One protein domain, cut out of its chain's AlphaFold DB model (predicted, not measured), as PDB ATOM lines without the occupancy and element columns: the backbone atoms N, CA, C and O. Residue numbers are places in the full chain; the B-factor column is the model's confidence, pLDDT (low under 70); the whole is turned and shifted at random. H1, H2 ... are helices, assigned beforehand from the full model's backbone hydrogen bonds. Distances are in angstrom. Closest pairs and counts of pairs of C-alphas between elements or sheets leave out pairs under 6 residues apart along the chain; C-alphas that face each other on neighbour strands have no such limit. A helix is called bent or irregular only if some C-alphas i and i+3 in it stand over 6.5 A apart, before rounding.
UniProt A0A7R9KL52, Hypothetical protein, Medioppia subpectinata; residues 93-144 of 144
ATOM      1  N   GLY A  93     166.154 132.332 252.704       69.38
ATOM      2  CA  GLY A  93     166.979 133.212 253.537       69.38
ATOM      3  C   GLY A  93     168.436 133.275 253.069       69.38
ATOM      4  O   GLY A  93     169.001 134.359 252.956       69.38
ATOM      5  N   MET A  94     169.028 132.132 252.708       67.06
ATOM      6  CA  MET A  94     170.401 132.072 252.195       67.06
ATOM      7  C   MET A  94     170.533 132.679 250.794       67.06
ATOM      8  O   MET A  94     171.528 133.347 250.520       67.06
ATOM      9  N   ALA A  95     169.544 132.504 249.914       67.75
ATOM     10  CA  ALA A  95     169.532 133.137 248.596       67.75
ATOM     11  C   ALA A  95     169.417 134.667 248.701       67.75
ATOM     12  O   ALA A  95     170.151 135.385 248.020       67.75
ATOM     13  N   LEU A  96     168.560 135.169 249.600       68.00
ATOM     14  CA  LEU A  96     168.465 136.595 249.921       68.00
ATOM     15  C   LEU A  96     169.773 137.138 250.506       68.00
ATOM     16  O   LEU A  96     170.271 138.164 250.046       68.00
ATOM     17  N   ALA A  97     170.352 136.436 251.481       68.81
ATOM     18  CA  ALA A  97     171.614 136.827 252.106       68.81
ATOM     19  C   ALA A  97     172.769 136.849 251.092       68.81
ATOM     20  O   ALA A  97     173.572 137.780 251.086       68.81
ATOM     21  N   CYS A  98     172.819 135.864 250.191       69.00
ATOM     22  CA  CYS A  98     173.797 135.803 249.106       69.00
ATOM     23  C   CYS A  98     173.650 136.996 248.150       69.00
ATOM     24  O   CYS A  98     174.633 137.683 247.866       69.00
ATOM     25  N   ALA A  99     172.424 137.306 247.712       69.19
ATOM     26  CA  ALA A  99     172.158 138.457 246.852       69.19
ATOM     27  C   ALA A  99     172.553 139.784 247.525       69.19
ATOM     28  O   ALA A  99     173.179 140.635 246.892       69.19
ATOM     29  N   MET A 100     172.258 139.943 248.818       71.19
ATOM     30  CA  MET A 100     172.691 141.108 249.596       71.19
ATOM     31  C   MET A 100     174.217 141.217 249.675       71.19
ATOM     32  O   MET A 100     174.763 142.294 249.436       71.19
ATOM     33  N   GLY A 101     174.914 140.116 249.965       70.38
ATOM     34  CA  GLY A 101     176.375 140.092 250.057       70.38
ATOM     35  C   GLY A 101     177.056 140.478 248.742       70.38
ATOM     36  O   GLY A 101     177.945 141.327 248.736       70.38
ATOM     37  N   VAL A 102     176.599 139.925 247.615       69.81
ATOM     38  CA  VAL A 102     177.138 140.245 246.283       69.81
ATOM     39  C   VAL A 102     176.944 141.727 245.940       69.81
ATOM     40  O   VAL A 102     177.876 142.359 245.444       69.81
ATOM     41  N   LEU A 103     175.782 142.311 246.256       67.62
ATOM     42  CA  LEU A 103     175.517 143.740 246.036       67.62
ATOM     43  C   LEU A 103     176.447 144.646 246.857       67.62
ATOM     44  O   LEU A 103     176.941 145.645 246.334       67.62
ATOM     45  N   ILE A 104     176.718 144.291 248.117       69.69
ATOM     46  CA  ILE A 104     177.638 145.043 248.985       69.69
ATOM     47  C   ILE A 104     179.074 144.958 248.457       69.69
ATOM     48  O   ILE A 104     179.763 145.974 248.399       69.69
ATOM     49  N   LEU A 105     179.519 143.770 248.038       70.19
ATOM     50  CA  LEU A 105     180.859 143.572 247.477       70.19
ATOM     51  C   LEU A 105     181.059 144.365 246.181       70.19
ATOM     52  O   LEU A 105     182.094 145.006 246.012       70.19
ATOM     53  N   LEU A 106     180.057 144.375 245.297       70.50
ATOM     54  CA  LEU A 106     180.060 145.200 244.087       70.50
ATOM     55  C   LEU A 106     180.142 146.693 244.431       70.50
ATOM     56  O   LEU A 106     180.964 147.402 243.859       70.50
ATOM     57  N   ALA A 107     179.359 147.171 245.403       68.88
ATOM     58  CA  ALA A 107     179.416 148.565 245.842       68.88
ATOM     59  C   ALA A 107     180.789 148.933 246.433       68.88
ATOM     60  O   ALA A 107     181.346 149.974 246.094       68.88
ATOM     61  N   ALA A 108     181.368 148.068 247.268       67.94
ATOM     62  CA  ALA A 108     182.704 148.264 247.829       67.94
ATOM     63  C   ALA A 108     183.790 148.308 246.743       67.94
ATOM     64  O   ALA A 108     184.710 149.125 246.817       67.94
ATOM     65  N   LEU A 109     183.656 147.481 245.703       74.50
ATOM     66  CA  LEU A 109     184.550 147.494 244.551       74.50
ATOM     67  C   LEU A 109     184.450 148.820 243.776       74.50
ATOM     68  O   LEU A 109     185.484 149.416 243.479       74.50
ATOM     69  N   GLN A 110     183.236 149.342 243.549       67.56
ATOM     70  CA  GLN A 110     183.040 150.665 242.930       67.56
ATOM     71  C   GLN A 110     183.677 151.799 243.761       67.56
ATOM     72  O   GLN A 110     184.216 152.753 243.200       67.56
ATOM     73  N   ILE A 111     183.654 151.694 245.096       65.38
ATOM     74  CA  ILE A 111     184.273 152.675 246.009       65.38
ATOM     75  C   ILE A 111     185.795 152.659 245.896       65.38
ATOM     76  O   ILE A 111     186.419 153.714 245.800       65.38
ATOM     77  N   ALA A 112     186.392 151.466 245.911       69.06
ATOM     78  CA  ALA A 112     187.841 151.300 245.896       69.06
ATOM     79  C   ALA A 112     188.480 151.800 244.590       69.06
ATOM     80  O   ALA A 112     189.629 152.239 244.595       69.06
ATOM     81  N   ILE A 113     187.740 151.746 243.478       70.81
ATOM     82  CA  ILE A 113     188.249 152.085 242.144       70.81
ATOM     83  C   ILE A 113     188.211 153.601 241.868       70.81
ATOM     84  O   ILE A 113     189.073 154.087 241.135       70.81
ATOM     85  N   LEU A 114     187.276 154.379 242.444       62.44
ATOM     86  CA  LEU A 114     187.150 155.816 242.141       62.44
ATOM     87  C   LEU A 114     186.682 156.678 243.345       62.44
ATOM     88  O   LEU A 114     185.573 156.485 243.846       62.44
ATOM     89  N   PRO A 115     187.425 157.730 243.753       61.28
ATOM     90  CA  PRO A 115     187.131 158.517 244.963       61.28
ATOM     91  C   PRO A 115     185.920 159.471 244.859       61.28
ATOM     92  O   PRO A 115     185.478 160.016 245.869       61.28
ATOM     93  N   ARG A 116     185.338 159.688 243.666       62.97
ATOM     94  CA  ARG A 116     184.139 160.544 243.481       62.97
ATOM     95  C   ARG A 116     182.807 159.851 243.812       62.97
ATOM     96  O   ARG A 116     181.760 160.493 243.740       62.97
ATOM     97  N   THR A 117     182.823 158.572 244.170       70.75
ATOM     98  CA  THR A 117     181.608 157.760 244.325       70.75
ATOM     99  C   THR A 117     180.897 157.953 245.666       70.75
ATOM    100  O   THR A 117     179.756 157.530 245.780       70.75
ATOM    101  N   LEU A 118     181.462 158.656 246.657       71.56
ATOM    102  CA  LEU A 118     180.872 158.747 248.009       71.56
ATOM    103  C   LEU A 118     179.422 159.267 248.052       71.56
ATOM    104  O   LEU A 118     178.595 158.728 248.782       71.56
ATOM    105  N   ILE A 119     179.070 160.269 247.241       76.31
ATOM    106  CA  ILE A 119     177.681 160.766 247.159       76.31
ATOM    107  C   ILE A 119     176.755 159.688 246.574       76.31
ATOM    108  O   ILE A 119     175.628 159.505 247.033       76.31
ATOM    109  N   LEU A 120     177.242 158.940 245.579       72.12
ATOM    110  CA  LEU A 120     176.517 157.818 244.987       72.12
ATOM    111  C   LEU A 120     176.385 156.653 245.967       72.12
ATOM    112  O   LEU A 120     175.343 156.012 245.982       72.12
ATOM    113  N   VAL A 121     177.385 156.431 246.822       72.31
ATOM    114  CA  VAL A 121     177.381 155.407 247.873       72.31
ATOM    115  C   VAL A 121     176.309 155.706 248.904       72.31
ATOM    116  O   VAL A 121     175.496 154.838 249.196       72.31
ATOM    117  N   ILE A 122     176.252 156.938 249.414       78.81
ATOM    118  CA  ILE A 122     175.232 157.334 250.394       78.81
ATOM    119  C   ILE A 122     173.830 157.156 249.798       78.81
ATOM    120  O   ILE A 122     172.957 156.558 250.424       78.81
ATOM    121  N   LEU A 123     173.623 157.606 248.557       77.50
ATOM    122  CA  LEU A 123     172.342 157.462 247.866       77.50
ATOM    123  C   LEU A 123     171.989 155.992 247.584       77.50
ATOM    124  O   LEU A 123     170.831 155.595 247.713       77.50
ATOM    125  N   PHE A 124     172.981 155.172 247.237       71.00
ATOM    126  CA  PHE A 124     172.818 153.739 247.018       71.00
ATOM    127  C   PHE A 124     172.462 153.004 248.310       71.00
ATOM    128  O   PHE A 124     171.562 152.173 248.288       71.00
ATOM    129  N   LEU A 125     173.091 153.344 249.439       76.31
ATOM    130  CA  LEU A 125     172.769 152.767 250.747       76.31
ATOM    131  C   LEU A 125     171.323 153.064 251.151       76.31
ATOM    132  O   LEU A 125     170.606 152.152 251.557       76.31
ATOM    133  N   VAL A 126     170.862 154.306 250.981       80.00
ATOM    134  CA  VAL A 126     169.463 154.673 251.262       80.00
ATOM    135  C   VAL A 126     168.502 153.884 250.366       80.00
ATOM    136  O   VAL A 126     167.548 153.288 250.865       80.00
ATOM    137  N   ALA A 127     168.769 153.817 249.059       75.19
ATOM    138  CA  ALA A 127     167.946 153.051 248.123       75.19
ATOM    139  C   ALA A 127     167.956 151.543 248.431       75.19
ATOM    140  O   ALA A 127     166.921 150.885 248.346       75.19
ATOM    141  N   PHE A 128     169.104 150.998 248.831       73.81
ATOM    142  CA  PHE A 128     169.262 149.599 249.209       73.81
ATOM    143  C   PHE A 128     168.442 149.249 250.451       73.81
ATOM    144  O   PHE A 128     167.723 148.252 250.440       73.81
ATOM    145  N   VAL A 129     168.486 150.090 251.492       79.19
ATOM    146  CA  VAL A 129     167.661 149.916 252.700       79.19
ATOM    147  C   VAL A 129     166.177 149.935 252.340       79.19
ATOM    148  O   VAL A 129     165.437 149.047 252.754       79.19
ATOM    149  N   TRP A 130     165.746 150.883 251.505       80.94
ATOM    150  CA  TRP A 130     164.364 150.940 251.022       80.94
ATOM    151  C   TRP A 130     163.947 149.668 250.274       80.94
ATOM    152  O   TRP A 130     162.896 149.101 250.561       80.94
ATOM    153  N   ILE A 131     164.774 149.187 249.344       72.75
ATOM    154  CA  ILE A 131     164.499 147.962 248.579       72.75
ATOM    155  C   ILE A 131     164.462 146.739 249.498       72.75
ATOM    156  O   ILE A 131     163.584 145.896 249.344       72.75
ATOM    157  N   SER A 132     165.374 146.650 250.467       74.62
ATOM    158  CA  SER A 132     165.403 145.571 251.457       74.62
ATOM    159  C   SER A 132     164.115 145.537 252.286       74.62
ATOM    160  O   SER A 132     163.487 144.484 252.395       74.62
ATOM    161  N   VAL A 133     163.659 146.691 252.781       80.25
ATOM    162  CA  VAL A 133     162.391 146.813 253.517       80.25
ATOM    163  C   VAL A 133     161.204 146.420 252.641       80.25
ATOM    164  O   VAL A 133     160.367 145.633 253.073       80.25
ATOM    165  N   LEU A 134     161.141 146.910 251.399       79.19
ATOM    166  CA  LEU A 134     160.078 146.548 250.457       79.19
ATOM    167  C   LEU A 134     160.073 145.048 250.152       79.19
ATOM    168  O   LEU A 134     159.006 144.447 250.067       79.19
ATOM    169  N   LEU A 135     161.245 144.432 250.016       72.38
ATOM    170  CA  LEU A 135     161.381 143.005 249.743       72.38
ATOM    171  C   LEU A 135     160.875 142.157 250.915       72.38
ATOM    172  O   LEU A 135     160.109 141.218 250.701       72.38
ATOM    173  N   ILE A 136     161.248 142.520 252.146       76.44
ATOM    174  CA  ILE A 136     160.790 141.851 253.372       76.44
ATOM    175  C   ILE A 136     159.282 142.051 253.562       76.44
ATOM    176  O   ILE A 136     158.565 141.097 253.856       76.44
ATOM    177  N   LEU A 137     158.782 143.270 253.348       83.31
ATOM    178  CA  LEU A 137     157.366 143.598 253.494       83.31
ATOM    179  C   LEU A 137     156.501 142.859 252.467       83.31
ATOM    180  O   LEU A 137     155.478 142.285 252.828       83.31
ATOM    181  N   VAL A 138     156.909 142.845 251.195       77.62
ATOM    182  CA  VAL A 138     156.192 142.124 250.135       77.62
ATOM    183  C   VAL A 138     156.227 140.624 250.394       77.62
ATOM    184  O   VAL A 138     155.216 139.964 250.187       77.62
ATOM    185  N   LEU A 139     157.342 140.077 250.873       72.12
ATOM    186  CA  LEU A 139     157.407 138.674 251.268       72.12
ATOM    187  C   LEU A 139     156.441 138.363 252.417       72.12
ATOM    188  O   LEU A 139     155.674 137.410 252.310       72.12
ATOM    189  N   GLY A 140     156.441 139.177 253.476       72.00
ATOM    190  CA  GLY A 140     155.531 139.020 254.612       72.00
ATOM    191  C   GLY A 140     154.062 139.115 254.195       72.00
ATOM    192  O   GLY A 140     153.261 138.258 254.551       72.00
ATOM    193  N   ALA A 141     153.727 140.080 253.336       77.06
ATOM    194  CA  ALA A 141     152.377 140.266 252.805       77.06
ATOM    195  C   ALA A 141     151.931 139.173 251.817       77.06
ATOM    196  O   ALA A 141     150.746 139.062 251.523       77.06
ATOM    197  N   ARG A 142     152.861 138.397 251.249       62.56
ATOM    198  CA  ARG A 142     152.552 137.223 250.410       62.56
ATOM    199  C   ARG A 142     152.450 135.932 251.221       62.56
ATOM    200  O   ARG A 142     152.016 134.928 250.659       62.56
ATOM    201  N   LEU A 143     152.908 135.957 252.472       63.19
ATOM    202  CA  LEU A 143     152.901 134.829 253.398       63.19
ATOM    203  C   LEU A 143     151.672 134.844 254.330       63.19
ATOM    204  O   LEU A 143     151.315 133.790 254.848       63.19
ATOM    205  N   GLN A 144     151.036 136.008 254.518       52.00
ATOM    206  CA  GLN A 144     149.712 136.171 255.144       52.00
ATOM    207  C   GLN A 144     148.576 135.940 254.144       52.00
ATOM    208  O   GLN A 144     147.531 135.419 254.588       52.00
TER     209      GLN A 144
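This is residues 93 to 144 of the 144 residues of the protein "Hypothetical protein" of Medioppia subpectinata (UniProt A0A7R9KL52). The printed part is a long, slender helical hairpin: helix H2 runs the whole length, and helix H1 folds back alongside it, joined to it by a tight turn at one end. The two helices meet near that turn, with a gap between them farther along, and the last residues, 137 to 144, stick out beyond H1. The printed part has 52 residues with two named helices, H1 then H2, and no named strand; its class is all helix. It is loose, with a radius of gyration of the C-alphas of 13.4 A, and its C-alphas span 45 by 20 by 7 A, a rod.

H2, residues 115 to 143, is the longest helix by residues. H1, residues 93 to 113, runs opposite ways to it at a shallow tilt of 10 degrees, and their centres are 12.2 A apart. They touch, with 5 pairs of C-alphas within 8 A, and form a helical hairpin. The closest C-alphas are those of Ile 111 and Thr 117, 6.0 A apart. H1 touches H2 with residues 107 to 111 alone, and H2 touches H1 with residues 117 to 121 alone. Every O i to N i+4 pair is within hydrogen-bond range in H1; in H2, 23 of 25 are.

H2 measures 42.5 A from C-alpha 115 at (187.131, 158.517, 244.963) to C-alpha 143 at (152.901, 134.829, 253.398). It is irregular, with C-alphas 116 and 119 7.4 A apart, and has a kink of 33 degrees near residue 122. H1 measures 30.6 A and begins with C-alpha 93 at (166.979, 133.212, 253.537).

The two C-alphas farthest apart, those of Pro 115 and Gln 144, are 44.8 A apart. Residues 137 to 144, of which 137 to 143 belong to H2, stand free; the body without them spans 33 by 18 by 5 A. The printed part has no cut, and it ends at the chain's last residue. The link from H1 to H2 is tight, with 1 residue between them. The mean pLDDT of the printed part is 71.4, and 21 residues are under 70, among them residues 93 to 99 and 142 to 144.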